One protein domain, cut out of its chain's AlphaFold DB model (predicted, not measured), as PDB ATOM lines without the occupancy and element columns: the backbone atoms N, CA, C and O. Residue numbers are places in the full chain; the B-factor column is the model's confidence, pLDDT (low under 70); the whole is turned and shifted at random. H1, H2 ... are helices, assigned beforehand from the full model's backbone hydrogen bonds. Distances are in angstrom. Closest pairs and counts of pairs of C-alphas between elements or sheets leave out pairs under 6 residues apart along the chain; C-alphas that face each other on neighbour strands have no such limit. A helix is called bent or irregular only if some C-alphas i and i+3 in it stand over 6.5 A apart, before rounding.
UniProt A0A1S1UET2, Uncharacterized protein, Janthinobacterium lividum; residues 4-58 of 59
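This is residues 4 to 58 of the 59 residues of an uncharacterized protein of Janthinobacterium lividum (UniProt A0A1S1UET2). One long helix, H1, sticks out as an arm from a small head, and the head is a helical hairpin made of H2 and H3. H1 meets the head at a corner, near the first turns of H2, and its residues 4 to 24 stand free. The printed part has 55 residues with three named helices, H1, H2 and H3 in that order, and no named strand; the class is all helix. The whole is extended, with a radius of gyration of the C-alphas of 15.8 A, and its C-alphas span 49 by 21 by 14 A, with the arm making the length.

H1, residues 4 to 27, comes first and touches no helix. It is close to but not clearly touching H2, residues 30 to 42; the closest C-alphas of the two, those of Leu 25 and Ala 34, are 7.2 A apart. The lines of H1 and H2 are about perpendicular, at 85 degrees. H2 touches H3, residues 47 to 55, and the closest C-alphas of this pair, those of Cys 36 and Cys 54, are 5.8 A apart. H2 and H3 run opposite ways at a steep tilt of 41 degrees and form a helical hairpin, with their centres 9.7 A apart. H1 and H3 are apart. In H1 and H2 every O i to N i+4 pair is within hydrogen-bond range, while in H3 3 of 5 are.

H1 begins at C-alpha 4, at (-45.001, 1.628, 9.512), and ends at C-alpha 27, at (-33.229, 26.462, 30.497), 34.6 A from first to last C-alpha. After a tight link of 2 residues, H2 runs from Gly 30 to Lys 42, 18.6 A from first to last C-alpha. A tight link of 4 residues leads on to H3, which runs from Val 47 to Arg 55, 12.9 A long between its first and last C-alphas, and ends with C-alpha 55 at (-20.435, 33.574, 33.095). H3 is irregular, but only just: C-alphas 48 and 51 are 6.7 A apart, and its line is a rough one.

The two C-alphas farthest apart, those of Asp 4 and Leu 56, are 50.0 A from each other. Without the residues that stand free, the body has 34 residues spanning 24 by 16 by 13 A, with a radius of gyration of 8.8 A. The printed part has no cut, and neither link is long. The mean pLDDT of the printed part is 75.4; this predicted model is under 70 at residues 25 to 35, at residue 47 and at residues 49 to 58.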
ATOM      1  N   ASP A   4     -44.460   0.267   9.502       87.50
ATOM      2  CA  ASP A   4     -45.001   1.628   9.512       87.50
ATOM      3  C   ASP A   4     -45.144   2.180  10.935       87.50
ATOM      4  O   ASP A   4     -44.774   3.321  11.200       87.50
ATOM      5  N   ILE A   5     -45.583   1.341  11.879       88.62
ATOM      6  CA  ILE A   5     -45.711   1.717  13.294       88.62
ATOM      7  C   ILE A   5     -44.324   1.954  13.896       88.62
ATOM      8  O   ILE A   5     -44.115   2.941  14.595       88.62
ATOM      9  N   VAL A   6     -43.347   1.095  13.578       91.00
ATOM     10  CA  VAL A   6     -41.965   1.254  14.068       91.00
ATOM     11  C   VAL A   6     -41.354   2.565  13.581       91.00
ATOM     12  O   VAL A   6     -40.761   3.291  14.375       91.00
ATOM     13  N   LYS A   7     -41.530   2.899  12.297       92.31
ATOM     14  CA  LYS A   7     -41.075   4.182  11.746       92.31
ATOM     15  C   LYS A   7     -41.751   5.369  12.428       92.31
ATOM     16  O   LYS A   7     -41.056   6.310  12.796       92.31
ATOM     17  N   GLY A   8     -43.070   5.311  12.621       91.69
ATOM     18  CA  GLY A   8     -43.818   6.374  13.294       91.69
ATOM     19  C   GLY A   8     -43.315   6.633  14.715       91.69
ATOM     20  O   GLY A   8     -43.031   7.773  15.074       91.69
ATOM     21  N   VAL A   9     -43.112   5.569  15.496       94.06
ATOM     22  CA  VAL A   9     -42.580   5.662  16.866       94.06
ATOM     23  C   VAL A   9     -41.148   6.202  16.877       94.06
ATOM     24  O   VAL A   9     -40.819   7.040  17.713       94.06
ATOM     25  N   LEU A  10     -40.302   5.775  15.937       93.44
ATOM     26  CA  LEU A  10     -38.917   6.243  15.847       93.44
ATOM     27  C   LEU A  10     -38.838   7.754  15.571       93.44
ATOM     28  O   LEU A  10     -38.051   8.457  16.200       93.44
ATOM     29  N   ILE A  11     -39.677   8.257  14.660       94.88
ATOM     30  CA  ILE A  11     -39.751   9.689  14.335       94.88
ATOM     31  C   ILE A  11     -40.240  10.484  15.548       94.88
ATOM     32  O   ILE A  11     -39.658  11.517  15.879       94.88
ATOM     33  N   LEU A  12     -41.271   9.987  16.237       94.75
ATOM     34  CA  LEU A  12     -41.808  10.629  17.434       94.75
ATOM     35  C   LEU A  12     -40.743  10.730  18.536       94.75
ATOM     36  O   LEU A  12     -40.556  11.795  19.120       94.75
ATOM     37  N   LEU A  13     -40.003   9.644  18.782       93.25
ATOM     38  CA  LEU A  13     -38.920   9.624  19.766       93.25
ATOM     39  C   LEU A  13     -37.817  10.621  19.415       93.25
ATOM     40  O   LEU A  13     -37.376  11.368  20.288       93.25
ATOM     41  N   LEU A  14     -37.398  10.684  18.149       93.44
ATOM     42  CA  LEU A  14     -36.396  11.652  17.697       93.44
ATOM     43  C   LEU A  14     -36.871  13.098  17.888       93.44
ATOM     44  O   LEU A  14     -36.113  13.923  18.394       93.44
ATOM     45  N   ALA A  15     -38.128  13.395  17.550       93.00
ATOM     46  CA  ALA A  15     -38.702  14.727  17.717       93.00
ATOM     47  C   ALA A  15     -38.760  15.146  19.196       93.00
ATOM     48  O   ALA A  15     -38.312  16.236  19.547       93.00
ATOM     49  N   VAL A  16     -39.242  14.262  20.075       93.19
ATOM     50  CA  VAL A  16     -39.306  14.523  21.523       93.19
ATOM     51  C   VAL A  16     -37.906  14.706  22.111       93.19
ATOM     52  O   VAL A  16     -37.690  15.611  22.912       93.19
ATOM     53  N   SER A  17     -36.934  13.904  21.671       89.69
ATOM     54  CA  SER A  17     -35.539  14.005  22.120       89.69
ATOM     55  C   SER A  17     -34.905  15.338  21.715       89.69
ATOM     56  O   SER A  17     -34.246  15.987  22.527       89.69
ATOM     57  N   ALA A  18     -35.127  15.774  20.473       91.31
ATOM     58  CA  ALA A  18     -34.607  17.038  19.959       91.31
ATOM     59  C   ALA A  18     -35.226  18.245  20.682       91.31
ATOM     60  O   ALA A  18     -34.516  19.163  21.083       91.31
ATOM     61  N   LEU A  19     -36.540  18.219  20.915       88.25
ATOM     62  CA  LEU A  19     -37.230  19.274  21.660       88.25
ATOM     63  C   LEU A  19     -36.801  19.308  23.131       88.25
ATOM     64  O   LEU A  19     -36.532  20.381  23.663       88.25
ATOM     65  N   GLY A  20     -36.677  18.144  23.772       84.69
ATOM     66  CA  GLY A  20     -36.222  18.032  25.157       84.69
ATOM     67  C   GLY A  20     -34.796  18.547  25.344       84.69
ATOM     68  O   GLY A  20     -34.536  19.330  26.252       84.69
ATOM     69  N   THR A  21     -33.876  18.173  24.451       82.44
ATOM     70  CA  THR A  21     -32.487  18.660  24.489       82.44
ATOM     71  C   THR A  21     -32.395  20.157  24.213       82.44
ATOM     72  O   THR A  21     -31.698  20.856  24.944       82.44
ATOM     73  N   ALA A  22     -33.143  20.677  23.235       76.25
ATOM     74  CA  ALA A  22     -33.220  22.113  22.979       76.25
ATOM     75  C   ALA A  22     -33.753  22.887  24.197       76.25
ATOM     76  O   ALA A  22     -33.173  23.900  24.582       76.25
ATOM     77  N   PHE A  23     -34.811  22.389  24.844       76.44
ATOM     78  CA  PHE A  23     -35.394  23.017  26.029       76.44
ATOM     79  C   PHE A  23     -34.427  23.008  27.217       76.44
ATOM     80  O   PHE A  23     -34.220  24.044  27.841       76.44
ATOM     81  N   VAL A  24     -33.765  21.880  27.490       71.31
ATOM     82  CA  VAL A  24     -32.763  21.773  28.566       71.31
ATOM     83  C   VAL A  24     -31.584  22.718  28.325       71.31
ATOM     84  O   VAL A  24     -31.154  23.403  29.252       71.31
ATOM     85  N   LEU A  25     -31.088  22.807  27.089       65.81
ATOM     86  CA  LEU A  25     -30.017  23.741  26.723       65.81
ATOM     87  C   LEU A  25     -30.447  25.204  26.909       65.81
ATOM     88  O   LEU A  25     -29.659  26.017  27.392       65.81
ATOM     89  N   MET A  26     -31.699  25.528  26.578       61.38
ATOM     90  CA  MET A  26     -32.270  26.863  26.771       61.38
ATOM     91  C   MET A  26     -32.432  27.197  28.264       61.38
ATOM     92  O   MET A  26     -32.051  28.282  28.697       61.38
ATOM     93  N   SER A  27     -32.953  26.264  29.068       61.62
ATOM     94  CA  SER A  27     -33.229  26.462  30.497       61.62
ATOM     95  C   SER A  27     -31.974  26.489  31.368       61.62
ATOM     96  O   SER A  27     -31.942  27.207  32.361       61.62
ATOM     97  N   ALA A  28     -30.934  25.727  31.025       59.06
ATOM     98  CA  ALA A  28     -29.728  25.632  31.850       59.06
ATOM     99  C   ALA A  28     -28.785  26.836  31.708       59.06
ATOM    100  O   ALA A  28     -27.792  26.939  32.434       59.06
ATOM    101  N   SER A  29     -28.994  27.701  30.715       55.53
ATOM    102  CA  SER A  29     -27.989  28.704  30.357       55.53
ATOM    103  C   SER A  29     -28.552  30.001  29.778       55.53
ATOM    104  O   SER A  29     -27.847  30.999  29.796       55.53
ATOM    105  N   GLY A  30     -29.804  30.049  29.329       57.41
ATOM    106  CA  GLY A  30     -30.293  31.185  28.553       57.41
ATOM    107  C   GLY A  30     -29.684  31.199  27.138       57.41
ATOM    108  O   GLY A  30     -28.574  30.693  26.917       57.41
ATOM    109  N   PRO A  31     -30.406  31.736  26.141       60.03
ATOM    110  CA  PRO A  31     -29.951  31.757  24.747       60.03
ATOM    111  C   PRO A  31     -28.597  32.472  24.568       60.03
ATOM    112  O   PRO A  31     -27.784  32.064  23.733       60.03
ATOM    113  N   ASP A  32     -28.308  33.473  25.400       63.44
ATOM    114  CA  ASP A  32     -27.069  34.254  25.362       63.44
ATOM    115  C   ASP A  32     -25.830  33.449  25.772       63.44
ATOM    116  O   ASP A  32     -24.800  33.473  25.086       63.44
ATOM    117  N   LYS A  33     -25.930  32.650  26.838       62.97
ATOM    118  CA  LYS A  33     -24.819  31.817  27.311       62.97
ATOM    119  C   LYS A  33     -24.581  30.627  26.385       62.97
ATOM    120  O   LYS A  33     -23.427  30.289  26.137       62.97
ATOM    121  N   ALA A  34     -25.631  30.043  25.801       66.56
ATOM    122  CA  ALA A  34     -25.487  29.002  24.780       66.56
ATOM    123  C   ALA A  34     -24.766  29.534  23.524       66.56
ATOM    124  O   ALA A  34     -23.835  28.902  23.020       66.56
ATOM    125  N   GLY A  35     -25.122  30.742  23.067       68.94
ATOM    126  CA  GLY A  35     -24.430  31.419  21.968       68.94
ATOM    127  C   GLY A  35     -22.985  31.803  22.306       68.94
ATOM    128  O   GLY A  35     -22.108  31.750  21.439       68.94
ATOM    129  N   CYS A  36     -22.707  32.167  23.560       71.94
ATOM    130  CA  CYS A  36     -21.347  32.409  24.034       71.94
ATOM    131  C   CYS A  36     -20.516  31.117  24.064       71.94
ATOM    132  O   CYS A  36     -19.409  31.111  23.531       71.94
ATOM    133  N   ILE A  37     -21.055  30.009  24.588       73.00
ATOM    134  CA  ILE A  37     -20.375  28.704  24.623       73.00
ATOM    135  C   ILE A  37     -20.061  28.229  23.200       73.00
ATOM    136  O   ILE A  37     -18.929  27.836  22.924       73.00
ATOM    137  N   ALA A  38     -21.017  28.334  22.273       72.06
ATOM    138  CA  ALA A  38     -20.816  27.969  20.871       72.06
ATOM    139  C   ALA A  38     -19.722  28.815  20.194       72.06
ATOM    140  O   ALA A  38     -18.881  28.280  19.469       72.06
ATOM    141  N   ARG A  39     -19.686  30.130  20.454       73.38
ATOM    142  CA  ARG A  39     -18.624  31.020  19.953       73.38
ATOM    143  C   ARG A  39     -17.272  30.738  20.602       73.38
ATOM    144  O   ARG A  39     -16.273  30.718  19.897       73.38
ATOM    145  N   ALA A  40     -17.231  30.477  21.904       74.25
ATOM    146  CA  ALA A  40     -16.010  30.153  22.632       74.25
ATOM    147  C   ALA A  40     -15.408  28.818  22.165       74.25
ATOM    148  O   ALA A  40     -14.206  28.748  21.919       74.25
ATOM    149  N   LEU A  41     -16.247  27.799  21.951       73.19
ATOM    150  CA  LEU A  41     -15.852  26.532  21.329       73.19
ATOM    151  C   LEU A  41     -15.311  26.757  19.912       73.19
ATOM    152  O   LEU A  41     -14.246  26.248  19.575       73.19
ATOM    153  N   LYS A  42     -16.004  27.565  19.096       77.19
ATOM    154  CA  LYS A  42     -15.560  27.904  17.735       77.19
ATOM    155  C   LYS A  42     -14.223  28.659  17.719       77.19
ATOM    156  O   LYS A  42     -13.435  28.473  16.800       77.19
ATOM    157  N   SER A  43     -13.960  29.478  18.733       75.62
ATOM    158  CA  SER A  43     -12.703  30.214  18.908       75.62
ATOM    159  C   SER A  43     -11.590  29.392  19.574       75.62
ATOM    160  O   SER A  43     -10.526  29.936  19.852       75.62
ATOM    161  N   GLY A  44     -11.811  28.099  19.841       74.69
ATOM    162  CA  GLY A  44     -10.794  27.204  20.400       74.69
ATOM    163  C   GLY A  44     -10.531  27.397  21.896       74.69
ATOM    164  O   GLY A  44      -9.479  26.994  22.389       74.69
ATOM    165  N   ILE A  45     -11.462  28.007  22.635       74.25
ATOM    166  CA  ILE A  45     -11.328  28.151  24.086       74.25
ATOM    167  C   ILE A  45     -11.517  26.771  24.736       74.25
ATOM    168  O   ILE A  45     -12.515  26.101  24.466       74.25
ATOM    169  N   PRO A  46     -10.595  26.324  25.606       71.94
ATOM    170  CA  PRO A  46     -10.717  25.038  26.280       71.94
ATOM    171  C   PRO A  46     -11.962  25.010  27.167       71.94
ATOM    172  O   PRO A  46     -12.222  25.952  27.917       71.94
ATOM    173  N   VAL A  47     -12.706  23.904  27.108       66.31
ATOM    174  CA  VAL A  47     -14.044  23.737  27.711       66.31
ATOM    175  C   VAL A  47     -14.085  24.101  29.200       66.31
ATOM    176  O   VAL A  47     -15.031  24.741  29.649       66.31
ATOM    177  N   GLY A  48     -13.011  23.801  29.943       70.94
ATOM    178  CA  GLY A  48     -12.878  24.151  31.364       70.94
ATOM    179  C   GLY A  48     -12.799  25.656  31.659       70.94
ATOM    180  O   GLY A  48     -12.981  26.066  32.802       70.94
ATOM    181  N   ASN A  49     -12.557  26.488  30.644       69.56
ATOM    182  CA  ASN A  49     -12.477  27.944  30.761       69.56
ATOM    183  C   ASN A  49     -13.674  28.662  30.118       69.56
ATOM    184  O   ASN A  49     -13.914  29.830  30.420       69.56
ATOM    185  N   ILE A  50     -14.451  27.976  29.271       68.19
ATOM    186  CA  ILE A  50     -15.612  28.557  28.581       68.19
ATOM    187  C   ILE A  50     -16.672  29.005  29.581       68.19
ATOM    188  O   ILE A  50     -17.198  30.110  29.470       68.19
ATOM    189  N   GLU A  51     -16.960  28.176  30.583       69.19
ATOM    190  CA  GLU A  51     -17.964  28.507  31.590       69.19
ATOM    191  C   GLU A  51     -17.567  29.754  32.388       69.19
ATOM    192  O   GLU A  51     -18.416  30.585  32.696       69.19
ATOM    193  N   ARG A  52     -16.266  29.947  32.639       68.06
ATOM    194  CA  ARG A  52     -15.737  31.135  33.316       68.06
ATOM    195  C   ARG A  52     -15.852  32.388  32.441       68.06
ATOM    196  O   ARG A  52     -16.249  33.431  32.944       68.06
ATOM    197  N   VAL A  53     -15.548  32.282  31.148       68.94
ATOM    198  CA  VAL A  53     -15.641  33.398  30.188       68.94
ATOM    199  C   VAL A  53     -17.096  33.798  29.938       68.94
ATOM    200  O   VAL A  53     -17.430  34.976  30.002       68.94
ATOM    201  N   CYS A  54     -17.984  32.831  29.714       69.38
ATOM    202  CA  CYS A  54     -19.383  33.118  29.406       69.38
ATOM    203  C   CYS A  54     -20.207  33.520  30.633       69.38
ATOM    204  O   CYS A  54     -21.166  34.266  30.488       69.38
ATOM    205  N   ARG A  55     -19.818  33.102  31.845       66.25
ATOM    206  CA  ARG A  55     -20.435  33.574  33.095       66.25
ATOM    207  C   ARG A  55     -20.075  35.026  33.435       66.25
ATOM    208  O   ARG A  55     -20.822  35.666  34.162       66.25
ATOM    209  N   LEU A  56     -18.960  35.554  32.921       60.34
ATOM    210  CA  LEU A  56     -18.592  36.969  33.085       60.34
ATOM    211  C   LEU A  56     -19.423  37.914  32.199       60.34
ATOM    212  O   LEU A  56     -19.493  39.097  32.512       60.34
ATOM    213  N   LEU A  57     -20.044  37.406  31.126       56.72
ATOM    214  CA  LEU A  57     -20.926  38.177  30.238       56.72
ATOM    215  C   LEU A  57     -22.384  38.265  30.731       56.72
ATOM    216  O   LEU A  57     -23.170  38.991  30.135       56.72
ATOM    217  N   ASP A  58     -22.746  37.535  31.786       55.28
ATOM    218  CA  ASP A  58     -24.117  37.422  32.311       55.28
ATOM    219  C   ASP A  58     -24.459  38.528  33.340       55.28
ATOM    220  O   ASP A  58     -25.252  38.307  34.253       55.28
TER     221      ASP A  58